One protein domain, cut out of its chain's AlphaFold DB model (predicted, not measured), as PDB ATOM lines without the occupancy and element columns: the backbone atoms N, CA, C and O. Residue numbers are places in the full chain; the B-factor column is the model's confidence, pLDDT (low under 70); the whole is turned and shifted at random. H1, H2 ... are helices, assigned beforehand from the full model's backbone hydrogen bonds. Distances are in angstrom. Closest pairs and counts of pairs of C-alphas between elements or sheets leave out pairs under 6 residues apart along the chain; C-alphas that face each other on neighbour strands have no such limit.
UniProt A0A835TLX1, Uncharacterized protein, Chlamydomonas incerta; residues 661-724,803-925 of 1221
ATOM      1  N   GLU A 661     171.562 115.191 112.965       46.62
ATOM      2  CA  GLU A 661     170.189 115.549 112.544       46.62
ATOM      3  C   GLU A 661     169.620 114.750 111.339       46.62
ATOM      4  O   GLU A 661     168.575 115.098 110.784       46.62
ATOM      5  N   ALA A 662     170.272 113.667 110.908       43.53
ATOM      6  CA  ALA A 662     169.836 112.818 109.806       43.53
ATOM      7  C   ALA A 662     170.278 111.348 109.996       43.53
ATOM      8  O   ALA A 662     171.259 110.896 109.407       43.53
ATOM      9  N   GLY A 663     169.529 110.581 110.795       57.28
ATOM     10  CA  GLY A 663     169.591 109.112 110.820       57.28
ATOM     11  C   GLY A 663     170.521 108.471 111.861       57.28
ATOM     12  O   GLY A 663     171.143 109.142 112.682       57.28
ATOM     13  N   ALA A 664     170.564 107.129 111.832       56.41
ATOM     14  CA  ALA A 664     171.292 106.272 112.775       56.41
ATOM     15  C   ALA A 664     172.713 106.797 113.076       56.41
ATOM     16  O   ALA A 664     173.412 107.213 112.143       56.41
ATOM     17  N   PRO A 665     173.185 106.716 114.333       66.44
ATOM     18  CA  PRO A 665     174.391 107.389 114.790       66.44
ATOM     19  C   PRO A 665     175.593 106.969 113.951       66.44
ATOM     20  O   PRO A 665     175.761 105.801 113.573       66.44
ATOM     21  N   SER A 666     176.400 107.970 113.604       77.12
ATOM     22  CA  SER A 666     177.541 107.805 112.712       77.12
ATOM     23  C   SER A 666     178.586 106.863 113.313       77.12
ATOM     24  O   SER A 666     178.668 106.663 114.525       77.12
ATOM     25  N   GLU A 667     179.439 106.303 112.462       80.31
ATOM     26  CA  GLU A 667     180.602 105.530 112.908       80.31
ATOM     27  C   GLU A 667     181.480 106.328 113.893       80.31
ATOM     28  O   GLU A 667     181.917 105.787 114.907       80.31
ATOM     29  N   ALA A 668     181.667 107.631 113.657       80.12
ATOM     30  CA  ALA A 668     182.429 108.512 114.543       80.12
ATOM     31  C   ALA A 668     181.812 108.620 115.949       80.12
ATOM     32  O   ALA A 668     182.539 108.654 116.947       80.12
ATOM     33  N   TRP A 669     180.479 108.623 116.038       85.88
ATOM     34  CA  TRP A 669     179.772 108.596 117.315       85.88
ATOM     35  C   TRP A 669     180.078 107.306 118.076       85.88
ATOM     36  O   TRP A 669     180.557 107.360 119.205       85.88
ATOM     37  N   TRP A 670     179.921 106.144 117.433       88.69
ATOM     38  CA  TRP A 670     180.210 104.852 118.062       88.69
ATOM     39  C   TRP A 670     181.677 104.704 118.462       88.69
ATOM     40  O   TRP A 670     181.966 104.213 119.551       88.69
ATOM     41  N   GLN A 671     182.613 105.159 117.630       87.62
ATOM     42  CA  GLN A 671     184.034 105.169 117.981       87.62
ATOM     43  C   GLN A 671     184.301 106.021 119.227       87.62
ATOM     44  O   GLN A 671     185.039 105.580 120.112       87.62
ATOM     45  N   THR A 672     183.656 107.187 119.334       85.38
ATOM     46  CA  THR A 672     183.751 108.065 120.509       85.38
ATOM     47  C   THR A 672     183.158 107.385 121.739       85.38
ATOM     48  O   THR A 672     183.865 107.208 122.728       85.38
ATOM     49  N   THR A 673     181.920 106.890 121.658       85.62
ATOM     50  CA  THR A 673     181.240 106.157 122.739       85.62
ATOM     51  C   THR A 673     182.089 104.988 123.247       85.62
ATOM     52  O   THR A 673     182.283 104.815 124.450       85.62
ATOM     53  N   LEU A 674     182.688 104.208 122.344       89.12
ATOM     54  CA  LEU A 674     183.549 103.083 122.707       89.12
ATOM     55  C   LEU A 674     184.886 103.512 123.294       89.12
ATOM     56  O   LEU A 674     185.408 102.829 124.174       89.12
ATOM     57  N   GLN A 675     185.461 104.614 122.820       88.06
ATOM     58  CA  GLN A 675     186.655 105.184 123.427       88.06
ATOM     59  C   GLN A 675     186.359 105.637 124.857       88.06
ATOM     60  O   GLN A 675     187.144 105.331 125.749       88.06
ATOM     61  N   CYS A 676     185.206 106.260 125.097       84.44
ATOM     62  CA  CYS A 676     184.749 106.634 126.431       84.44
ATOM     63  C   CYS A 676     184.570 105.402 127.327       84.44
ATOM     64  O   CYS A 676     185.165 105.354 128.398       84.44
ATOM     65  N   LEU A 677     183.870 104.358 126.867       85.69
ATOM     66  CA  LEU A 677     183.718 103.101 127.617       85.69
ATOM     67  C   LEU A 677     185.064 102.437 127.939       85.69
ATOM     68  O   LEU A 677     185.272 101.946 129.047       85.69
ATOM     69  N   ARG A 678     186.006 102.439 126.989       87.12
ATOM     70  CA  ARG A 678     187.356 101.895 127.208       87.12
ATOM     71  C   ARG A 678     188.136 102.725 128.221       87.12
ATOM     72  O   ARG A 678     188.779 102.135 129.081       87.12
ATOM     73  N   LEU A 679     188.065 104.055 128.136       83.06
ATOM     74  CA  LEU A 679     188.712 104.957 129.089       83.06
ATOM     75  C   LEU A 679     188.169 104.732 130.500       83.06
ATOM     76  O   LEU A 679     188.963 104.513 131.414       83.06
ATOM     77  N   LEU A 680     186.842 104.658 130.644       81.75
ATOM     78  CA  LEU A 680     186.165 104.322 131.899       81.75
ATOM     79  C   LEU A 680     186.603 102.948 132.438       81.75
ATOM     80  O   LEU A 680     186.809 102.786 133.637       81.75
ATOM     81  N   GLY A 681     186.831 101.972 131.556       77.25
ATOM     82  CA  GLY A 681     187.373 100.661 131.923       77.25
ATOM     83  C   GLY A 681     188.863 100.656 132.308       77.25
ATOM     84  O   GLY A 681     189.329  99.701 132.931       77.25
ATOM     85  N   THR A 682     189.637 101.688 131.957       78.31
ATOM     86  CA  THR A 682     191.083 101.760 132.252       78.31
ATOM     87  C   THR A 682     191.432 102.671 133.425       78.31
ATOM     88  O   THR A 682     192.341 102.342 134.189       78.31
ATOM     89  N   ASP A 683     190.720 103.786 133.594       73.44
ATOM     90  CA  ASP A 683     191.118 104.860 134.504       73.44
ATOM     91  C   ASP A 683     190.916 104.479 135.976       73.44
ATOM     92  O   ASP A 683     189.902 103.890 136.335       73.44
ATOM     93  N   ALA A 684     191.905 104.761 136.828       55.66
ATOM     94  CA  ALA A 684     191.929 104.438 138.254       55.66
ATOM     95  C   ALA A 684     191.196 105.396 139.174       55.66
ATOM     96  O   ALA A 684     190.716 104.948 140.210       55.66
ATOM     97  N   SER A 685     191.012 106.641 138.763       62.75
ATOM     98  CA  SER A 685     190.474 107.686 139.635       62.75
ATOM     99  C   SER A 685     188.946 107.791 139.678       62.75
ATOM    100  O   SER A 685     188.420 108.684 140.329       62.75
ATOM    101  N   LEU A 686     188.204 106.918 138.988       56.81
ATOM    102  CA  LEU A 686     186.742 107.048 138.872       56.81
ATOM    103  C   LEU A 686     185.948 106.600 140.114       56.81
ATOM    104  O   LEU A 686     184.800 107.012 140.241       56.81
ATOM    105  N   GLY A 687     186.529 105.793 141.013       52.31
ATOM    106  CA  GLY A 687     185.843 105.313 142.229       52.31
ATOM    107  C   GLY A 687     185.566 106.411 143.264       52.31
ATOM    108  O   GLY A 687     184.611 106.337 144.023       52.31
ATOM    109  N   GLU A 688     186.325 107.509 143.235       55.72
ATOM    110  CA  GLU A 688     186.246 108.562 144.258       55.72
ATOM    111  C   GLU A 688     185.097 109.577 144.050       55.72
ATOM    112  O   GLU A 688     185.023 110.580 144.762       55.72
ATOM    113  N   LEU A 689     184.201 109.379 143.071       49.62
ATOM    114  CA  LEU A 689     183.194 110.379 142.682       49.62
ATOM    115  C   LEU A 689     181.753 109.821 142.678       49.62
ATOM    116  O   LEU A 689     181.314 109.286 141.658       49.62
ATOM    117  N   PRO A 690     180.965 110.061 143.748       49.97
ATOM    118  CA  PRO A 690     179.550 109.666 143.865       49.97
ATOM    119  C   PRO A 690     178.664 110.121 142.684       49.97
ATOM    120  O   PRO A 690     177.868 109.385 142.109       49.97
ATOM    121  N   GLN A 691     178.884 111.347 142.199       56.53
ATOM    122  CA  GLN A 691     178.113 111.932 141.088       56.53
ATOM    123  C   GLN A 691     178.430 111.311 139.711       56.53
ATOM    124  O   GLN A 691     177.719 111.567 138.737       56.53
ATOM    125  N   GLY A 692     179.479 110.484 139.607       64.75
ATOM    126  CA  GLY A 692     179.833 109.772 138.380       64.75
ATOM    127  C   GLY A 692     178.839 108.668 138.013       64.75
ATOM    128  O   GLY A 692     178.680 108.369 136.828       64.75
ATOM    129  N   ALA A 693     178.135 108.107 139.000       67.50
ATOM    130  CA  ALA A 693     177.218 106.992 138.803       67.50
ATOM    131  C   ALA A 693     176.031 107.384 137.910       67.50
ATOM    132  O   ALA A 693     175.815 106.754 136.879       67.50
ATOM    133  N   THR A 694     175.325 108.478 138.209       73.12
ATOM    134  CA  THR A 694     174.179 108.936 137.398       73.12
ATOM    135  C   THR A 694     174.582 109.251 135.957       73.12
ATOM    136  O   THR A 694     173.929 108.791 135.024       73.12
ATOM    137  N   GLY A 695     175.692 109.974 135.760       75.81
ATOM    138  CA  GLY A 695     176.183 110.314 134.421       75.81
ATOM    139  C   GLY A 695     176.603 109.085 133.609       75.81
ATOM    140  O   GLY A 695     176.303 109.003 132.418       75.81
ATOM    141  N   LEU A 696     177.242 108.104 134.253       78.88
ATOM    142  CA  LEU A 696     177.553 106.819 133.628       78.88
ATOM    143  C   LEU A 696     176.277 106.063 133.246       78.88
ATOM    144  O   LEU A 696     176.219 105.490 132.162       78.88
ATOM    145  N   GLY A 697     175.265 106.081 134.112       77.44
ATOM    146  CA  GLY A 697     173.980 105.436 133.865       77.44
ATOM    147  C   GLY A 697     173.283 105.997 132.633       77.44
ATOM    148  O   GLY A 697     172.953 105.253 131.713       77.44
ATOM    149  N   THR A 698     173.149 107.321 132.566       78.56
ATOM    150  CA  THR A 698     172.590 108.014 131.400       78.56
ATOM    151  C   THR A 698     173.399 107.729 130.137       78.56
ATOM    152  O   THR A 698     172.826 107.406 129.103       78.56
ATOM    153  N   PHE A 699     174.731 107.784 130.215       81.31
ATOM    154  CA  PHE A 699     175.595 107.490 129.073       81.31
ATOM    155  C   PHE A 699     175.439 106.047 128.569       81.31
ATOM    156  O   PHE A 699     175.365 105.828 127.361       81.31
ATOM    157  N   LEU A 700     175.363 105.066 129.473       81.19
ATOM    158  CA  LEU A 700     175.136 103.668 129.112       81.19
ATOM    159  C   LEU A 700     173.739 103.458 128.516       81.19
ATOM    160  O   LEU A 700     173.640 102.780 127.500       81.19
ATOM    161  N   ASN A 701     172.698 104.085 129.071       80.69
ATOM    162  CA  ASN A 701     171.345 104.036 128.507       80.69
ATOM    163  C   ASN A 701     171.318 104.615 127.087       80.69
ATOM    164  O   ASN A 701     170.768 104.002 126.181       80.69
ATOM    165  N   ILE A 702     171.973 105.758 126.857       80.69
ATOM    166  CA  ILE A 702     172.092 106.359 125.520       80.69
ATOM    167  C   ILE A 702     172.854 105.424 124.568       80.69
ATOM    168  O   ILE A 702     172.468 105.264 123.407       80.69
ATOM    169  N   ALA A 703     173.933 104.800 125.049       79.25
ATOM    170  CA  ALA A 703     174.714 103.850 124.268       79.25
ATOM    171  C   ALA A 703     173.890 102.611 123.883       79.25
ATOM    172  O   ALA A 703     173.934 102.205 122.727       79.25
ATOM    173  N   LEU A 704     173.127 102.031 124.811       77.69
ATOM    174  CA  LEU A 704     172.313 100.834 124.569       77.69
ATOM    175  C   LEU A 704     171.068 101.133 123.729       77.69
ATOM    176  O   LEU A 704     170.757 100.366 122.822       77.69
ATOM    177  N   ALA A 705     170.427 102.284 123.944       75.00
ATOM    178  CA  ALA A 705     169.283 102.729 123.154       75.00
ATOM    179  C   ALA A 705     169.651 103.063 121.698       75.00
ATOM    180  O   ALA A 705     168.763 103.199 120.858       75.00
ATOM    181  N   GLY A 706     170.940 103.228 121.374       63.31
ATOM    182  CA  GLY A 706     171.421 103.346 119.999       63.31
ATOM    183  C   GLY A 706     170.742 104.463 119.193       63.31
ATOM    184  O   GLY A 706     170.291 104.207 118.082       63.31
ATOM    185  N   ALA A 707     170.708 105.696 119.707       49.91
ATOM    186  CA  ALA A 707     169.952 106.847 119.167       49.91
ATOM    187  C   ALA A 707     168.420 106.762 119.268       49.91
ATOM    188  O   ALA A 707     167.730 107.639 118.766       49.91
ATOM    189  N   GLY A 708     167.883 105.755 119.954       53.94
ATOM    190  CA  GLY A 708     166.472 105.658 120.303       53.94
ATOM    191  C   GLY A 708     166.139 106.195 121.693       53.94
ATOM    192  O   GLY A 708     165.230 105.648 122.310       53.94
ATOM    193  N   SER A 709     166.880 107.188 122.217       63.28
ATOM    194  CA  SER A 709     166.469 107.844 123.469       63.28
ATOM    195  C   SER A 709     165.063 108.434 123.296       63.28
ATOM    196  O   SER A 709     164.727 108.806 122.168       63.28
ATOM    197  N   PRO A 710     164.252 108.559 124.360       58.75
ATOM    198  CA  PRO A 710     162.909 109.132 124.261       58.75
ATOM    199  C   PRO A 710     162.898 110.501 123.567       58.75
ATOM    200  O   PRO A 710     161.986 110.797 122.800       58.75
ATOM    201  N   GLU A 711     163.947 111.316 123.757       58.50
ATOM    202  CA  GLU A 711     164.071 112.604 123.068       58.50
ATOM    203  C   GLU A 711     164.341 112.447 121.562       58.50
ATOM    204  O   GLU A 711     163.762 113.164 120.747       58.50
ATOM    205  N   CYS A 712     165.194 111.499 121.161       57.94
ATOM    206  CA  CYS A 712     165.461 111.224 119.747       57.94
ATOM    207  C   CYS A 712     164.258 110.567 119.059       57.94
ATOM    208  O   CYS A 712     163.945 110.888 117.915       57.94
ATOM    209  N   GLU A 713     163.568 109.675 119.765       64.38
ATOM    210  CA  GLU A 713     162.325 109.041 119.339       64.38
ATOM    211  C   GLU A 713     161.240 110.090 119.097       64.38
ATOM    212  O   GLU A 713     160.644 110.110 118.022       64.38
ATOM    213  N   HIS A 714     161.061 111.035 120.023       69.88
ATOM    214  CA  HIS A 714     160.141 112.154 119.847       69.88
ATOM    215  C   HIS A 714     160.479 113.000 118.606       69.88
ATOM    216  O   HIS A 714     159.592 113.294 117.806       69.88
ATOM    217  N   LEU A 715     161.758 113.331 118.382       64.44
ATOM    218  CA  LEU A 715     162.200 114.082 117.196       64.44
ATOM    219  C   LEU A 715     161.979 113.314 115.882       64.44
ATOM    220  O   LEU A 715     161.600 113.911 114.871       64.44
ATOM    221  N   ILE A 716     162.191 111.996 115.880       64.94
ATOM    222  CA  ILE A 716     161.926 111.135 114.719       64.94
ATOM    223  C   ILE A 716     160.420 111.061 114.440       64.94
ATOM    224  O   ILE A 716     160.017 111.221 113.287       64.94
ATOM    225  N   ARG A 717     159.591 110.884 115.480       74.44
ATOM    226  CA  ARG A 717     158.122 110.870 115.378       74.44
ATOM    227  C   ARG A 717     157.586 112.190 114.823       74.44
ATOM    228  O   ARG A 717     156.780 112.178 113.895       74.44
ATOM    229  N   LEU A 718     158.083 113.324 115.325       72.44
ATOM    230  CA  LEU A 718     157.711 114.659 114.847       72.44
ATOM    231  C   LEU A 718     158.031 114.831 113.353       72.44
ATOM    232  O   LEU A 718     157.222 115.346 112.588       72.44
ATOM    233  N   ARG A 719     159.203 114.356 112.922       66.56
ATOM    234  CA  ARG A 719     159.648 114.477 111.531       66.56
ATOM    235  C   ARG A 719     158.908 113.545 110.577       66.56
ATOM    236  O   ARG A 719     158.621 113.953 109.458       66.56
ATOM    237  N   MET A 720     158.596 112.318 110.995       67.25
ATOM    238  CA  MET A 720     157.767 111.404 110.200       67.25
ATOM    239  C   MET A 720     156.388 112.016 109.944       67.25
ATOM    240  O   MET A 720     155.973 112.082 108.793       67.25
ATOM    241  N   ARG A 721     155.757 112.598 110.971       72.25
ATOM    242  CA  ARG A 721     154.490 113.334 110.812       72.25
ATOM    243  C   ARG A 721     154.609 114.510 109.838       72.25
ATOM    244  O   ARG A 721     153.730 114.703 109.008       72.25
ATOM    245  N   GLN A 722     155.718 115.254 109.875       69.69
ATOM    246  CA  GLN A 722     155.976 116.345 108.923       69.69
ATOM    247  C   GLN A 722     156.205 115.868 107.478       69.69
ATOM    248  O   GLN A 722     155.898 116.606 106.549       69.69
ATOM    249  N   MET A 723     156.756 114.667 107.270       58.75
ATOM    250  CA  MET A 723     156.972 114.108 105.929       58.75
ATOM    251  C   MET A 723     155.702 113.473 105.351       58.75
ATOM    252  O   MET A 723     155.463 113.611 104.155       58.75
ATOM    253  N   VAL A 724     154.887 112.820 106.186       62.16
ATOM    254  CA  VAL A 724     153.604 112.220 105.777       62.16
ATOM    255  C   VAL A 724     152.567 113.309 105.484       62.16
ATOM    256  O   VAL A 724     151.925 113.267 104.440       62.16
ATOM    257  N   ASP A 803     156.723 102.972 114.769       80.31
ATOM    258  CA  ASP A 803     157.368 102.087 115.735       80.31
ATOM    259  C   ASP A 803     158.253 101.035 115.049       80.31
ATOM    260  O   ASP A 803     159.386 100.799 115.487       80.31
ATOM    261  N   ALA A 804     157.825 100.493 113.905       81.19
ATOM    262  CA  ALA A 804     158.651  99.622 113.070       81.19
ATOM    263  C   ALA A 804     159.912 100.340 112.552       81.19
ATOM    264  O   ALA A 804     161.016  99.783 112.589       81.19
ATOM    265  N   TYR A 805     159.788 101.600 112.119       79.38
ATOM    266  CA  TYR A 805     160.932 102.408 111.692       79.38
ATOM    267  C   TYR A 805     161.900 102.691 112.849       79.38
ATOM    268  O   TYR A 805     163.116 102.539 112.697       79.38
ATOM    269  N   LEU A 806     161.386 103.062 114.023       79.12
ATOM    270  CA  LEU A 806     162.195 103.296 115.221       79.12
ATOM    271  C   LEU A 806     162.938 102.031 115.657       79.12
ATOM    272  O   LEU A 806     164.134 102.094 115.959       79.12
ATOM    273  N   ALA A 807     162.272 100.875 115.618       80.69
ATOM    274  CA  ALA A 807     162.894  99.581 115.872       80.69
ATOM    275  C   ALA A 807     164.027  99.292 114.870       80.69
ATOM    276  O   ALA A 807     165.130  98.918 115.280       80.69
ATOM    277  N   ALA A 808     163.815  99.557 113.576       80.31
ATOM    278  CA  ALA A 808     164.836  99.381 112.543       80.31
ATOM    279  C   ALA A 808     166.047 100.315 112.737       80.31
ATOM    280  O   ALA A 808     167.195  99.889 112.582       80.31
ATOM    281  N   VAL A 809     165.827 101.579 113.122       78.25
ATOM    282  CA  VAL A 809     166.908 102.539 113.413       78.25
ATOM    283  C   VAL A 809     167.708 102.112 114.645       78.25
ATOM    284  O   VAL A 809     168.945 102.099 114.586       78.25
ATOM    285  N   ARG A 810     167.028 101.709 115.729       81.38
ATOM    286  CA  ARG A 810     167.657 101.164 116.945       81.38
ATOM    287  C   ARG A 810     168.509  99.942 116.609       81.38
ATOM    288  O   ARG A 810     169.685  99.889 116.971       81.38
ATOM    289  N   GLN A 811     167.969  99.009 115.829       82.25
ATOM    290  CA  GLN A 811     168.678  97.811 115.386       82.25
ATOM    291  C   GLN A 811     169.897  98.142 114.515       82.25
ATOM    292  O   GLN A 811     170.992  97.627 114.753       82.25
ATOM    293  N   ALA A 812     169.757  99.031 113.528       81.88
ATOM    294  CA  ALA A 812     170.863  99.442 112.667       81.88
ATOM    295  C   ALA A 812     171.986 100.107 113.473       81.88
ATOM    296  O   ALA A 812     173.168  99.824 113.261       81.88
ATOM    297  N   SER A 813     171.622 100.955 114.429       83.69
ATOM    298  CA  SER A 813     172.551 101.600 115.344       83.69
ATOM    299  C   SER A 813     173.286 100.604 116.238       83.69
ATOM    300  O   SER A 813     174.519 100.580 116.242       83.69
ATOM    301  N   LEU A 814     172.547  99.735 116.931       83.81
ATOM    302  CA  LEU A 814     173.103  98.708 117.805       83.81
ATOM    303  C   LEU A 814     174.053  97.796 117.026       83.81
ATOM    304  O   LEU A 814     175.186  97.576 117.454       83.81
ATOM    305  N   SER A 815     173.669  97.375 115.816       84.56
ATOM    306  CA  SER A 815     174.517  96.559 114.944       84.56
ATOM    307  C   SER A 815     175.863  97.228 114.620       84.56
ATOM    308  O   SER A 815     176.892  96.550 114.557       84.56
ATOM    309  N   ARG A 816     175.900  98.563 114.461       87.38
ATOM    310  CA  ARG A 816     177.154  99.318 114.282       87.38
ATOM    311  C   ARG A 816     177.976  99.306 115.566       87.38
ATOM    312  O   ARG A 816     179.156  98.961 115.515       87.38
ATOM    313  N   GLY A 817     177.367  99.608 116.712       88.81
ATOM    314  CA  GLY A 817     178.046  99.545 118.009       88.81
ATOM    315  C   GLY A 817     178.674  98.175 118.272       88.81
ATOM    316  O   GLY A 817     179.843  98.072 118.658       88.81
ATOM    317  N   LEU A 818     177.942  97.107 117.962       88.62
ATOM    318  CA  LEU A 818     178.405  95.727 118.062       88.62
ATOM    319  C   LEU A 818     179.587  95.439 117.130       88.62
ATOM    320  O   LEU A 818     180.598  94.906 117.595       88.62
ATOM    321  N   LYS A 819     179.523  95.866 115.860       88.31
ATOM    322  CA  LYS A 819     180.646  95.761 114.907       88.31
ATOM    323  C   LYS A 819     181.908  96.467 115.406       88.31
ATOM    324  O   LYS A 819     183.010  95.969 115.184       88.31
ATOM    325  N   HIS A 820     181.769  97.584 116.118       90.31
ATOM    326  CA  HIS A 820     182.903  98.324 116.680       90.31
ATOM    327  C   HIS A 820     183.380  97.806 118.054       90.31
ATOM    328  O   HIS A 820     184.382  98.289 118.597       90.31
ATOM    329  N   GLY A 821     182.728  96.781 118.605       92.75
ATOM    330  CA  GLY A 821     183.140  96.126 119.845       92.75
ATOM    331  C   GLY A 821     182.521  96.721 121.110       92.75
ATOM    332  O   GLY A 821     183.215  96.827 122.125       92.75
ATOM    333  N   LEU A 822     181.228  97.065 121.066       91.50
ATOM    334  CA  LEU A 822     180.429  97.450 122.237       91.50
ATOM    335  C   LEU A 822     180.436  96.385 123.332       91.50
ATOM    336  O   LEU A 822     180.768  96.702 124.470       91.50
ATOM    337  N   VAL A 823     180.175  95.118 123.000       92.00
ATOM    338  CA  VAL A 823     180.113  94.051 124.016       92.00
ATOM    339  C   VAL A 823     181.447  93.859 124.747       92.00
ATOM    340  O   VAL A 823     181.444  93.913 125.974       92.00
ATOM    341  N   PRO A 824     182.610  93.754 124.070       91.38
ATOM    342  CA  PRO A 824     183.900  93.728 124.762       91.38
ATOM    343  C   PRO A 824     184.222  94.994 125.566       91.38
ATOM    344  O   PRO A 824     185.087  94.956 126.442       91.38
ATOM    345  N   ALA A 825     183.634  96.149 125.236       91.00
ATOM    346  CA  ALA A 825     183.809  97.374 126.015       91.00
ATOM    347  C   ALA A 825     182.961  97.338 127.297       91.00
ATOM    348  O   ALA A 825     183.495  97.602 128.372       91.00
ATOM    349  N   LEU A 826     181.692  96.930 127.192       90.62
ATOM    350  CA  LEU A 826     180.787  96.732 128.328       90.62
ATOM    351  C   LEU A 826     181.293  95.639 129.272       90.62
ATOM    352  O   LEU A 826     181.349  95.846 130.477       90.62
ATOM    353  N   GLU A 827     181.742  94.504 128.739       92.38
ATOM    354  CA  GLU A 827     182.305  93.420 129.545       92.38
ATOM    355  C   GLU A 827     183.537  93.901 130.325       92.38
ATOM    356  O   GLU A 827     183.641  93.686 131.531       92.38
ATOM    357  N   ARG A 828     184.461  94.617 129.667       89.81
ATOM    358  CA  ARG A 828     185.628  95.202 130.344       89.81
ATOM    359  C   ARG A 828     185.228  96.173 131.445       89.81
ATOM    360  O   ARG A 828     185.854  96.152 132.500       89.81
ATOM    361  N   LEU A 829     184.202  96.987 131.213       89.50
ATOM    362  CA  LEU A 829     183.665  97.909 132.207       89.50
ATOM    363  C   LEU A 829     183.115  97.150 133.430       89.50
ATOM    364  O   LEU A 829     183.535  97.419 134.551       89.50
ATOM    365  N   VAL A 830     182.257  96.147 133.214       89.88
ATOM    366  CA  VAL A 830     181.686  95.279 134.266       89.88
ATOM    367  C   VAL A 830     182.787  94.616 135.094       89.88
ATOM    368  O   VAL A 830     182.773  94.660 136.325       89.88
ATOM    369  N   ARG A 831     183.789  94.047 134.423       88.50
ATOM    370  CA  ARG A 831     184.921  93.385 135.080       88.50
ATOM    371  C   ARG A 831     185.783  94.356 135.864       88.50
ATOM    372  O   ARG A 831     186.228  94.032 136.962       88.50
ATOM    373  N   LYS A 832     185.985  95.559 135.327       87.12
ATOM    374  CA  LYS A 832     186.724  96.611 136.013       87.12
ATOM    375  C   LYS A 832     186.049  96.996 137.322       87.12
ATOM    376  O   LYS A 832     186.729  97.033 138.346       87.12
ATOM    377  N   PHE A 833     184.734  97.208 137.292       85.62
ATOM    378  CA  PHE A 833     183.952  97.498 138.492       85.62
ATOM    379  C   PHE A 833     184.006  96.358 139.501       85.62
ATOM    380  O   PHE A 833     184.240  96.601 140.677       85.62
ATOM    381  N   GLY A 834     183.898  95.112 139.042       84.56
ATOM    382  CA  GLY A 834     184.025  93.963 139.929       84.56
ATOM    383  C   GLY A 834     185.409  93.790 140.553       84.56
ATOM    384  O   GLY A 834     185.510  93.428 141.715       84.56
ATOM    385  N   SER A 835     186.483  94.073 139.806       83.69
ATOM    386  CA  SER A 835     187.863  93.936 140.304       83.69
ATOM    387  C   SER A 835     188.257  94.981 141.346       83.69
ATOM    388  O   SER A 835     189.171  94.755 142.129       83.69
ATOM    389  N   ARG A 836     187.612  96.149 141.330       77.19
ATOM    390  CA  ARG A 836     187.962  97.268 142.212       77.19
ATOM    391  C   ARG A 836     187.167  97.328 143.490       77.19
ATOM    392  O   ARG A 836     187.417  98.214 144.294       77.19
ATOM    393  N   TRP A 837     186.232  96.409 143.661       69.25
ATOM    394  CA  TRP A 837     185.233  96.506 144.698       69.25
ATOM    395  C   TRP A 837     185.852  96.517 146.099       69.25
ATOM    396  O   TRP A 837     186.122  95.474 146.691       69.25
ATOM    397  N   GLY A 838     186.048  97.717 146.635       70.25
ATOM    398  CA  GLY A 838     186.177  97.959 148.060       70.25
ATOM    399  C   GLY A 838     184.800  98.228 148.671       70.25
ATOM    400  O   GLY A 838     183.859  98.571 147.953       70.25
ATOM    401  N   PRO A 839     184.655  98.124 150.000       62.84
ATOM    402  CA  PRO A 839     183.420  98.484 150.694       62.84
ATOM    403  C   PRO A 839     182.983  99.943 150.467       62.84
ATOM    404  O   PRO A 839     181.840 100.249 150.797       62.84
ATOM    405  N   ASP A 840     183.832 100.803 149.896       65.88
ATOM    406  CA  ASP A 840     183.564 102.224 149.652       65.88
ATOM    407  C   ASP A 840     183.033 102.527 148.229       65.88
ATOM    408  O   ASP A 840     182.333 103.518 148.040       65.88
ATOM    409  N   ASP A 841     183.242 101.646 147.239       68.38
ATOM    410  CA  ASP A 841     182.869 101.857 145.820       68.38
ATOM    411  C   ASP A 841     181.397 101.469 145.511       68.38
ATOM    412  O   ASP A 841     181.069 100.878 144.477       68.38
ATOM    413  N   ARG A 842     180.466 101.775 146.427       67.88
ATOM    414  CA  ARG A 842     179.104 101.196 146.430       67.88
ATOM    415  C   ARG A 842     178.170 101.684 145.325       67.88
ATOM    416  O   ARG A 842     177.206 100.985 145.026       67.88
ATOM    417  N   GLU A 843     178.416 102.845 144.723       75.06
ATOM    418  CA  GLU A 843     177.407 103.533 143.898       75.06
ATOM    419  C   GLU A 843     177.435 103.166 142.406       75.06
ATOM    420  O   GLU A 843     176.410 103.244 141.727       75.06
ATOM    421  N   LEU A 844     178.577 102.723 141.872       74.69
ATOM    422  CA  LEU A 844     178.749 102.583 140.420       74.69
ATOM    423  C   LEU A 844     178.173 101.289 139.846       74.69
ATOM    424  O   LEU A 844     177.490 101.325 138.821       74.69
ATOM    425  N   ALA A 845     178.398 100.133 140.472       76.62
ATOM    426  CA  ALA A 845     177.839  98.909 139.904       76.62
ATOM    427  C   ALA A 845     176.324  98.758 140.062       76.62
ATOM    428  O   ALA A 845     175.761  98.165 139.154       76.62
ATOM    429  N   PRO A 846     175.618  99.292 141.080       75.06
ATOM    430  CA  PRO A 846     174.159  99.340 141.041       75.06
ATOM    431  C   PRO A 846     173.642 100.027 139.778       75.06
ATOM    432  O   PRO A 846     172.686  99.555 139.174       75.06
ATOM    433  N   VAL A 847     174.317 101.089 139.326       78.94
ATOM    434  CA  VAL A 847     173.981 101.750 138.063       78.94
ATOM    435  C   VAL A 847     174.286 100.857 136.868       78.94
ATOM    436  O   VAL A 847     173.424 100.687 136.012       78.94
ATOM    437  N   VAL A 848     175.472 100.250 136.807       79.69
ATOM    438  CA  VAL A 848     175.824  99.341 135.703       79.69
ATOM    439  C   VAL A 848     174.853  98.164 135.629       79.69
ATOM    440  O   VAL A 848     174.428  97.814 134.536       79.69
ATOM    441  N   LEU A 849     174.462  97.592 136.769       77.88
ATOM    442  CA  LEU A 849     173.494  96.500 136.860       77.88
ATOM    443  C   LEU A 849     172.062  96.944 136.568       77.88
ATOM    444  O   LEU A 849     171.291  96.139 136.073       77.88
ATOM    445  N   ARG A 850     171.701  98.196 136.858       80.25
ATOM    446  CA  ARG A 850     170.391  98.759 136.513       80.25
ATOM    447  C   ARG A 850     170.270  98.982 135.013       80.25
ATOM    448  O   ARG A 850     169.281  98.575 134.419       80.25
ATOM    449  N   VAL A 851     171.283  99.603 134.413       73.75
ATOM    450  CA  VAL A 851     171.313  99.871 132.971       73.75
ATOM    451  C   VAL A 851     171.421  98.564 132.193       73.75
ATOM    452  O   VAL A 851     170.593  98.267 131.344       73.75
ATOM    453  N   LEU A 852     172.372  97.707 132.564       74.19
ATOM    454  CA  LEU A 852     172.502  96.356 132.016       74.19
ATOM    455  C   LEU A 852     171.576  95.365 132.727       74.19
ATOM    456  O   LEU A 852     171.902  94.186 132.800       74.19
ATOM    457  N   GLY A 853     170.480  95.841 133.315       65.81
ATOM    458  CA  GLY A 853     169.475  95.021 133.987       65.81
ATOM    459  C   GLY A 853     168.194  94.880 133.181       65.81
ATOM    460  O   GLY A 853     167.431  93.946 133.420       65.81
ATOM    461  N   SER A 854     167.989  95.762 132.198       73.88
ATOM    462  CA  SER A 854     166.922  95.636 131.211       73.88
ATOM    463  C   SER A 854     167.180  94.404 130.347       73.88
ATOM    464  O   SER A 854     168.059  94.401 129.479       73.88
ATOM    465  N   TRP A 855     166.444  93.324 130.616       68.94
ATOM    466  CA  TRP A 855     166.608  92.079 129.875       68.94
ATOM    467  C   TRP A 855     166.310  92.259 128.392       68.94
ATOM    468  O   TRP A 855     167.002  91.650 127.590       68.94
ATOM    469  N   ASP A 856     165.371  93.125 128.012       73.19
ATOM    470  CA  ASP A 856     165.038  93.367 126.605       73.19
ATOM    471  C   ASP A 856     166.219  93.985 125.845       73.19
ATOM    472  O   ASP A 856     166.576  93.528 124.756       73.19
ATOM    473  N   GLU A 857     166.903  94.962 126.449       74.81
ATOM    474  CA  GLU A 857     168.099  95.584 125.866       74.81
ATOM    475  C   GLU A 857     169.272  94.606 125.805       74.81
ATOM    476  O   GLU A 857     169.962  94.504 124.785       74.81
ATOM    477  N   ILE A 858     169.484  93.840 126.881       73.81
ATOM    478  CA  ILE A 858     170.495  92.782 126.902       73.81
ATOM    479  C   ILE A 858     170.164  91.747 125.836       73.81
ATOM    480  O   ILE A 858     171.037  91.375 125.070       73.81
ATOM    481  N   GLN A 859     168.923  91.287 125.741       78.06
ATOM    482  CA  GLN A 859     168.491  90.276 124.792       78.06
ATOM    483  C   GLN A 859     168.742  90.742 123.360       78.06
ATOM    484  O   GLN A 859     169.372  90.005 122.604       78.06
ATOM    485  N   GLN A 860     168.348  91.966 123.002       79.12
ATOM    486  CA  GLN A 860     168.640  92.536 121.682       79.12
ATOM    487  C   GLN A 860     170.150  92.608 121.415       79.12
ATOM    488  O   GLN A 860     170.621  92.221 120.341       79.12
ATOM    489  N   LEU A 861     170.931  93.032 122.412       80.56
ATOM    490  CA  LEU A 861     172.388  93.072 122.329       80.56
ATOM    491  C   LEU A 861     172.992  91.667 122.163       80.56
ATOM    492  O   LEU A 861     173.873  91.482 121.327       80.56
ATOM    493  N   LEU A 862     172.524  90.666 122.907       79.44
ATOM    494  CA  LEU A 862     173.025  89.291 122.858       79.44
ATOM    495  C   LEU A 862     172.598  88.550 121.582       79.44
ATOM    496  O   LEU A 862     173.341  87.686 121.116       79.44
ATOM    497  N   GLN A 863     171.431  88.879 121.022       81.56
ATOM    498  CA  GLN A 863     170.952  88.343 119.746       81.56
ATOM    499  C   GLN A 863     171.856  88.786 118.595       81.56
ATOM    500  O   GLN A 863     172.231  87.980 117.747       81.56
ATOM    501  N   GLN A 864     172.249  90.058 118.588       84.88
ATOM    502  CA  GLN A 864     173.044  90.631 117.504       84.88
ATOM    503  C   GLN A 864     174.560  90.480 117.715       84.88
ATOM    504  O   GLN A 864     175.339  90.564 116.761       84.88
ATOM    505  N   ALA A 865     175.013  90.298 118.957       87.19
ATOM    506  CA  ALA A 865     176.428  90.161 119.265       87.19
ATOM    507  C   ALA A 865     176.976  88.784 118.857       87.19
ATOM    508  O   ALA A 865     176.284  87.769 118.956       87.19
ATOM    509  N   PRO A 866     178.275  88.694 118.504       89.06
ATOM    510  CA  PRO A 866     178.943  87.409 118.388       89.06
ATOM    511  C   PRO A 866     178.756  86.602 119.676       89.06
ATOM    512  O   PRO A 866     179.102  87.067 120.764       89.06
ATOM    513  N   ARG A 867     178.269  85.366 119.543       85.50
ATOM    514  CA  ARG A 867     177.912  84.469 120.655       85.50
ATOM    515  C   ARG A 867     178.948  84.414 121.786       85.50
ATOM    516  O   ARG A 867     178.592  84.423 122.961       85.50
ATOM    517  N   GLN A 868     180.237  84.390 121.447       86.69
ATOM    518  CA  GLN A 868     181.329  84.369 122.429       86.69
ATOM    519  C   GLN A 868     181.426  85.662 123.258       86.69
ATOM    520  O   GLN A 868     181.741  85.609 124.441       86.69
ATOM    521  N   GLN A 869     181.148  86.821 122.658       89.62
ATOM    522  CA  GLN A 869     181.154  88.109 123.357       89.62
ATOM    523  C   GLN A 869     179.913  88.248 124.245       89.62
ATOM    524  O   GLN A 869     180.029  88.633 125.403       89.62
ATOM    525  N   ALA A 870     178.747  87.873 123.711       87.44
ATOM    526  CA  ALA A 870     177.479  87.831 124.437       87.44
ATOM    527  C   ALA A 870     177.603  86.996 125.723       87.44
ATOM    528  O   ALA A 870     177.319  87.458 126.826       87.44
ATOM    529  N   THR A 871     178.150  85.790 125.579       85.75
ATOM    530  CA  THR A 871     178.482  84.895 126.692       85.75
ATOM    531  C   THR A 871     179.354  85.577 127.741       85.75
ATOM    532  O   THR A 871     179.045  85.518 128.930       85.75
ATOM    533  N   ALA A 872     180.461  86.188 127.312       87.88
ATOM    534  CA  ALA A 872     181.430  86.786 128.217       87.88
ATOM    535  C   ALA A 872     180.809  87.921 129.043       87.88
ATOM    536  O   ALA A 872     181.057  88.019 130.248       87.88
ATOM    537  N   LEU A 873     179.942  88.727 128.419       89.19
ATOM    538  CA  LEU A 873     179.185  89.769 129.104       89.19
ATOM    539  C   LEU A 873     178.196  89.183 130.121       89.19
ATOM    540  O   LEU A 873     178.217  89.608 131.271       89.19
ATOM    541  N   VAL A 874     177.384  88.187 129.744       85.94
ATOM    542  CA  VAL A 874     176.411  87.543 130.656       85.94
ATOM    543  C   VAL A 874     177.110  86.905 131.853       85.94
ATOM    544  O   VAL A 874     176.666  87.064 132.991       85.94
ATOM    545  N   ALA A 875     178.228  86.214 131.616       85.56
ATOM    546  CA  ALA A 875     179.039  85.640 132.680       85.56
ATOM    547  C   ALA A 875     179.581  86.740 133.606       85.56
ATOM    548  O   ALA A 875     179.402  86.656 134.817       85.56
ATOM    549  N   SER A 876     180.159  87.807 133.048       89.19
ATOM    550  CA  SER A 876     180.698  88.929 133.827       89.19
ATOM    551  C   SER A 876     179.626  89.655 134.645       89.19
ATOM    552  O   SER A 876     179.859  89.965 135.810       89.19
ATOM    553  N   LEU A 877     178.441  89.891 134.072       86.50
ATOM    554  CA  LEU A 877     177.309  90.517 134.763       86.50
ATOM    555  C   LEU A 877     176.805  89.653 135.915       86.50
ATOM    556  O   LEU A 877     176.606  90.156 137.016       86.50
ATOM    557  N   SER A 878     176.670  88.346 135.682       82.31
ATOM    558  CA  SER A 878     176.240  87.399 136.715       82.31
ATOM    559  C   SER A 878     177.226  87.364 137.885       82.31
ATOM    560  O   SER A 878     176.821  87.401 139.045       82.31
ATOM    561  N   LYS A 879     178.532  87.359 137.589       86.12
ATOM    562  CA  LYS A 879     179.593  87.428 138.601       86.12
ATOM    563  C   LYS A 879     179.582  88.752 139.359       86.12
ATOM    564  O   LYS A 879     179.733  88.741 140.577       86.12
ATOM    565  N   LEU A 880     179.394  89.876 138.661       86.62
ATOM    566  CA  LEU A 880     179.301  91.196 139.286       86.62
ATOM    567  C   LEU A 880     178.098  91.261 140.230       86.62
ATOM    568  O   LEU A 880     178.252  91.729 141.350       86.62
ATOM    569  N   ALA A 881     176.939  90.744 139.819       82.00
ATOM    570  CA  ALA A 881     175.739  90.676 140.648       82.00
ATOM    571  C   ALA A 881     175.940  89.813 141.900       82.00
ATOM    572  O   ALA A 881     175.608  90.236 143.005       82.00
ATOM    573  N   ALA A 882     176.537  88.628 141.735       79.69
ATOM    574  CA  ALA A 882     176.853  87.733 142.843       79.69
ATOM    575  C   ALA A 882     177.826  88.387 143.836       79.69
ATOM    576  O   ALA A 882     177.613  88.341 145.046       79.69
ATOM    577  N   HIS A 883     178.879  89.025 143.318       82.81
ATOM    578  CA  HIS A 883     179.859  89.746 144.121       82.81
ATOM    579  C   HIS A 883     179.215  90.905 144.885       82.81
ATOM    580  O   HIS A 883     179.435  91.067 146.081       82.81
ATOM    581  N   GLN A 884     178.390  91.687 144.191       81.75
ATOM    582  CA  GLN A 884     177.669  92.828 144.735       81.75
ATOM    583  C   GLN A 884     176.771  92.456 145.891       81.75
ATOM    584  O   GLN A 884     176.829  93.048 146.964       81.75
ATOM    585  N   TRP A 885     175.980  91.417 145.687       78.00
ATOM    586  CA  TRP A 885     175.132  90.922 146.739       78.00
ATOM    587  C   TRP A 885     175.938  90.398 147.924       78.00
ATOM    588  O   TRP A 885     175.607  90.687 149.070       78.00
ATOM    589  N   ARG A 886     176.999  89.623 147.676       78.69
ATOM    590  CA  ARG A 886     177.828  89.095 148.761       78.69
ATOM    591  C   ARG A 886     178.401  90.235 149.599       78.69
ATOM    592  O   ARG A 886     178.259  90.200 150.813       78.69
ATOM    593  N   ALA A 887     178.926  91.274 148.954       79.69
ATOM    594  CA  ALA A 887     179.403  92.476 149.627       79.69
ATOM    595  C   ALA A 887     178.282  93.210 150.386       79.69
ATOM    596  O   ALA A 887     178.505  93.651 151.510       79.69
ATOM    597  N   ALA A 888     177.078  93.303 149.813       76.88
ATOM    598  CA  ALA A 888     175.901  93.897 150.450       76.88
ATOM    599  C   ALA A 888     175.555  93.198 151.760       76.88
ATOM    600  O   ALA A 888     175.368  93.825 152.805       76.88
ATOM    601  N   VAL A 889     175.504  91.871 151.712       74.94
ATOM    602  CA  VAL A 889     175.144  91.064 152.867       74.94
ATOM    603  C   VAL A 889     176.280  91.003 153.871       74.94
ATOM    604  O   VAL A 889     176.029  91.110 155.067       74.94
ATOM    605  N   GLU A 890     177.527  90.895 153.425       78.81
ATOM    606  CA  GLU A 890     178.692  91.032 154.295       78.81
ATOM    607  C   GLU A 890     178.700  92.397 154.979       78.81
ATOM    608  O   GLU A 890     178.944  92.448 156.170       78.81
ATOM    609  N   ALA A 891     178.347  93.492 154.303       77.38
ATOM    610  CA  ALA A 891     178.235  94.811 154.925       77.38
ATOM    611  C   ALA A 891     177.055  94.909 155.907       77.38
ATOM    612  O   ALA A 891     177.176  95.561 156.944       77.38
ATOM    613  N   ALA A 892     175.927  94.255 155.613       73.56
ATOM    614  CA  ALA A 892     174.779  94.190 156.516       73.56
ATOM    615  C   ALA A 892     175.065  93.347 157.768       73.56
ATOM    616  O   ALA A 892     174.596  93.676 158.858       73.56
ATOM    617  N   THR A 893     175.838  92.270 157.607       72.69
ATOM    618  CA  THR A 893     176.189  91.299 158.658       72.69
ATOM    619  C   THR A 893     177.521  91.595 159.343       72.69
ATOM    620  O   THR A 893     177.792  91.041 160.412       72.69
ATOM    621  N   ALA A 894     178.346  92.473 158.766       75.31
ATOM    622  CA  ALA A 894     179.616  92.915 159.315       75.31
ATOM    623  C   ALA A 894     179.365  93.459 160.715       75.31
ATOM    624  O   ALA A 894     178.584  94.387 160.917       75.31
ATOM    625  N   LYS A 895     180.020  92.799 161.673       58.41
ATOM    626  CA  LYS A 895     179.838  92.908 163.118       58.41
ATOM    627  C   LYS A 895     179.473  94.325 163.573       58.41
ATOM    628  O   LYS A 895     180.348  95.129 163.887       58.41
ATOM    629  N   SER A 896     178.180  94.561 163.787       58.72
ATOM    630  CA  SER A 896     177.812  95.220 165.036       58.72
ATOM    631  C   SER A 896     178.439  94.398 166.166       58.72
ATOM    632  O   SER A 896     178.415  93.163 166.104       58.72
ATOM    633  N   ALA A 897     179.024  95.048 167.172       60.44
ATOM    634  CA  ALA A 897     179.620  94.368 168.325       60.44
ATOM    635  C   ALA A 897     178.646  93.368 168.991       60.44
ATOM    636  O   ALA A 897     179.085  92.388 169.586       60.44
ATOM    637  N   ASP A 898     177.340  93.557 168.772       68.12
ATOM    638  CA  ASP A 898     176.252  92.741 169.313       68.12
ATOM    639  C   ASP A 898     175.746  91.642 168.352       68.12
ATOM    640  O   ASP A 898     174.765  90.953 168.636       68.12
ATOM    641  N   GLY A 899     176.354  91.481 167.169       65.94
ATOM    642  CA  GLY A 899     175.867  90.550 166.138       65.94
ATOM    643  C   GLY A 899     174.480  90.915 165.581       65.94
ATOM    644  O   GLY A 899     173.735  90.049 165.104       65.94
ATOM    645  N   GLY A 900     174.095  92.189 165.698       67.88
ATOM    646  CA  GLY A 900     172.891  92.762 165.098       67.88
ATOM    647  C   GLY A 900     173.149  93.279 163.681       67.88
ATOM    648  O   GLY A 900     174.218  93.819 163.401       67.88
ATOM    649  N   LEU A 901     172.160  93.135 162.799       71.62
ATOM    650  CA  LEU A 901     172.131  93.857 161.526       71.62
ATOM    651  C   LEU A 901     171.975  95.351 161.851       71.62
ATOM    652  O   LEU A 901     171.082  95.718 162.614       71.62
ATOM    653  N   THR A 902     172.839  96.215 161.323       75.69
ATOM    654  CA  THR A 902     172.681  97.669 161.514       75.69
ATOM    655  C   THR A 902     171.696  98.218 160.484       75.69
ATOM    656  O   THR A 902     171.723  97.782 159.336       75.69
ATOM    657  N   SER A 903     170.859  99.199 160.846       71.88
ATOM    658  CA  SER A 903     169.919  99.831 159.899       71.88
ATOM    659  C   SER A 903     170.635 100.421 158.679       71.88
ATOM    660  O   SER A 903     170.195 100.237 157.553       71.88
ATOM    661  N   LYS A 904     171.814 101.033 158.873       74.12
ATOM    662  CA  LYS A 904     172.669 101.516 157.771       74.12
ATOM    663  C   LYS A 904     173.183 100.390 156.872       74.12
ATOM    664  O   LYS A 904     173.245 100.562 155.658       74.12
ATOM    665  N   GLY A 905     173.571  99.255 157.456       75.25
ATOM    666  CA  GLY A 905     173.975  98.071 156.700       75.25
ATOM    667  C   GLY A 905     172.812  97.478 155.904       75.25
ATOM    668  O   GLY A 905     172.995  97.114 154.749       75.25
ATOM    669  N   LEU A 906     171.613  97.457 156.492       74.00
ATOM    670  CA  LEU A 906     170.373  97.020 155.850       74.00
ATOM    671  C   LEU A 906     169.930  97.945 154.717       74.00
ATOM    672  O   LEU A 906     169.592  97.431 153.662       74.00
ATOM    673  N   GLN A 907     169.991  99.267 154.887       76.12
ATOM    674  CA  GLN A 907     169.659 100.227 153.826       76.12
ATOM    675  C   GLN A 907     170.630 100.108 152.646       76.12
ATOM    676  O   GLN A 907     170.217 100.039 151.493       76.12
ATOM    677  N   ALA A 908     171.935 100.014 152.926       73.12
ATOM    678  CA  ALA A 908     172.928  99.803 151.876       73.12
ATOM    679  C   ALA A 908     172.729  98.454 151.171       73.12
ATOM    680  O   ALA A 908     172.907  98.358 149.957       73.12
ATOM    681  N   ALA A 909     172.342  97.422 151.927       72.25
ATOM    682  CA  ALA A 909     171.950  96.156 151.344       72.25
ATOM    683  C   ALA A 909     170.676  96.296 150.515       72.25
ATOM    684  O   ALA A 909     170.638  95.747 149.429       72.25
ATOM    685  N   GLU A 910     169.681  97.069 150.944       77.31
ATOM    686  CA  GLU A 910     168.460  97.333 150.183       77.31
ATOM    687  C   GLU A 910     168.761  97.893 148.798       77.31
ATOM    688  O   GLU A 910     168.327  97.318 147.805       77.31
ATOM    689  N   ASP A 911     169.552  98.963 148.721       73.31
ATOM    690  CA  ASP A 911     169.876  99.624 147.458       73.31
ATOM    691  C   ASP A 911     170.637  98.682 146.512       73.31
ATOM    692  O   ASP A 911     170.375  98.624 145.304       73.31
ATOM    693  N   GLN A 912     171.557  97.890 147.069       72.31
ATOM    694  CA  GLN A 912     172.335  96.907 146.317       72.31
ATOM    695  C   GLN A 912     171.490  95.698 145.905       72.31
ATOM    696  O   GLN A 912     171.625  95.213 144.783       72.31
ATOM    697  N   MET A 913     170.578  95.244 146.765       69.75
ATOM    698  CA  MET A 913     169.622  94.176 146.488       69.75
ATOM    699  C   MET A 913     168.639  94.616 145.411       69.75
ATOM    700  O   MET A 913     168.417  93.874 144.462       69.75
ATOM    701  N   LEU A 914     168.095  95.830 145.495       72.00
ATOM    702  CA  LEU A 914     167.217  96.399 144.478       72.00
ATOM    703  C   LEU A 914     167.919  96.456 143.125       72.00
ATOM    704  O   LEU A 914     167.328  96.036 142.135       72.00
ATOM    705  N   ALA A 915     169.183  96.875 143.071       68.00
ATOM    706  CA  ALA A 915     169.944  96.890 141.826       68.00
ATOM    707  C   ALA A 915     170.303  95.484 141.303       68.00
ATOM    708  O   ALA A 915     170.162  95.210 140.113       68.00
ATOM    709  N   ALA A 916     170.719  94.564 142.177       65.31
ATOM    710  CA  ALA A 916     171.025  93.181 141.802       65.31
ATOM    711  C   ALA A 916     169.772  92.418 141.348       65.31
ATOM    712  O   ALA A 916     169.830  91.593 140.438       65.31
ATOM    713  N   MET A 917     168.624  92.712 141.952       64.44
ATOM    714  CA  MET A 917     167.342  92.189 141.507       64.44
ATOM    715  C   MET A 917     166.838  92.893 140.262       64.44
ATOM    716  O   MET A 917     166.129  92.235 139.523       64.44
ATOM    717  N   GLN A 918     167.147  94.181 140.036       65.44
ATOM    718  CA  GLN A 918     166.841  94.924 138.800       65.44
ATOM    719  C   GLN A 918     167.548  94.347 137.579       65.44
ATOM    720  O   GLN A 918     167.016  94.485 136.485       65.44
ATOM    721  N   LEU A 919     168.631  93.590 137.784       59.34
ATOM    722  CA  LEU A 919     169.180  92.593 136.857       59.34
ATOM    723  C   LEU A 919     168.194  91.431 136.606       59.34
ATOM    724  O   LEU A 919     168.573  90.266 136.455       59.34
ATOM    725  N   ARG A 920     166.899  91.758 136.633       55.72
ATOM    726  CA  ARG A 920     165.771  90.876 136.481       55.72
ATOM    727  C   ARG A 920     166.049  90.126 135.193       55.72
ATOM    728  O   ARG A 920     165.877  90.669 134.113       55.72
ATOM    729  N   LEU A 921     166.268  88.822 135.306       50.03
ATOM    730  CA  LEU A 921     165.681  87.896 134.348       50.03
ATOM    731  C   LEU A 921     164.151  87.963 134.530       50.03
ATOM    732  O   LEU A 921     163.491  86.973 134.824       50.03
ATOM    733  N   GLN A 922     163.574  89.159 134.378       50.12
ATOM    734  CA  GLN A 922     162.290  89.351 133.749       50.12
ATOM    735  C   GLN A 922     162.553  88.895 132.318       50.12
ATOM    736  O   GLN A 922     162.685  89.687 131.405       50.12
ATOM    737  N   ALA A 923     162.673  87.588 132.132       46.44
ATOM    738  CA  ALA A 923     162.005  87.017 131.006       46.44
ATOM    739  C   ALA A 923     160.572  86.895 131.538       46.44
ATOM    740  O   ALA A 923     160.269  85.893 132.196       46.44
ATOM    741  N   PRO A 924     159.713  87.940 131.442       45.50
ATOM    742  CA  PRO A 924     158.304  87.722 131.699       45.50
ATOM    743  C   PRO A 924     157.900  86.493 130.888       45.50
ATOM    744  O   PRO A 924     158.499  86.197 129.847       45.50
ATOM    745  N   GLY A 925     156.891  85.766 131.359       53.00
ATOM    746  CA  GLY A 925     156.265  84.746 130.522       53.00
ATOM    747  C   GLY A 925     156.044  85.250 129.094       53.00
ATOM    748  O   GLY A 925     156.253  84.504 128.155       53.00
TER     749      GLY A 925
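AT A GLANCE: This is residues 661 to 724 and 803 to 925 of the 1221 residues of an uncharacterized protein of Chlamydomonas incerta (UniProt A0A835TLX1). This is a rod of helices with short H7 in its middle and H3, H6, H9 and H10 round it; H1, H6 and H9 run the same way side by side, and H10 folds back along H9. H5 crosses one end of this body with H4 beyond it, and the H9-H10 hairpin with its turn makes the other end. The printed part has 187 residues, with ten named helices, H1 to H10 in chain order, and no named strand: the class is all helix. It is compact, with a radius of gyration of the C-alphas of 18.4 A and spans of 70 by 32 by 32 A.

IN THESE COORDINATES: Find C-alpha 867 at (177.912, 84.469, 120.655); from there H9, residues 867 to 893, runs 38.7 A to C-alpha 893 at (176.189, 91.299, 158.658). H10, residues 903 to 918, spans 21.9 A. Earlier come H6, residues 822 to 835, H7, residues 844 to 851, and H8, residues 855 to 864. Look for H1, residues 667 to 682, from C-alpha 667 at (180.602, 105.530, 112.908), 22.3 A long; H2, residues 685 to 688, and H3, residues 692 to 705, follow. H4, residues 710 to 724, precedes the cut, and H5, residues 803 to 819, 24.1 A long, comes after it.

HOW THE PARTS SIT: Start at H9, which with H7 is a hub, each touching four helices. Residues 881 to 893 of H9 touch H10 in a hairpin at a shallow tilt of 17 degrees, with C-alphas 892 and 905 closest at 4.0 A. H6 touches H9 at 25 degrees, the same way, C-alphas 827 and 873 being closest at 4.8 A. H1 touches H6 at 15 degrees, the same way, with C-alphas 681 and 829 closest at 4.6 A. H7 touches H3, closest at C-alphas 844 and 693, 4.9 A. Residues 814 to 818 of H5 touch H8, with C-alphas 815 and 864 closest at 6.6 A. H4 and H5 are close but not clearly touching, C-alphas 713 and 806 being closest at 7.1 A. H2 touches no helix. Every O i to N i+4 pair is within hydrogen-bond range in the helices other than H2, which is too short for one.

THE WHOLE: The C-alphas farthest apart are those of Val 724 and Asp 898, 70.2 A. Residues 725 to 802 are not printed, and C-alphas 724 and 803 are 14.7 A apart across the cut. Of the links printed whole, none is long. The mean pLDDT of the printed part is 74.9; 56 residues are under 70, among them 684 to 693, 706 to 716 and 915 to 925.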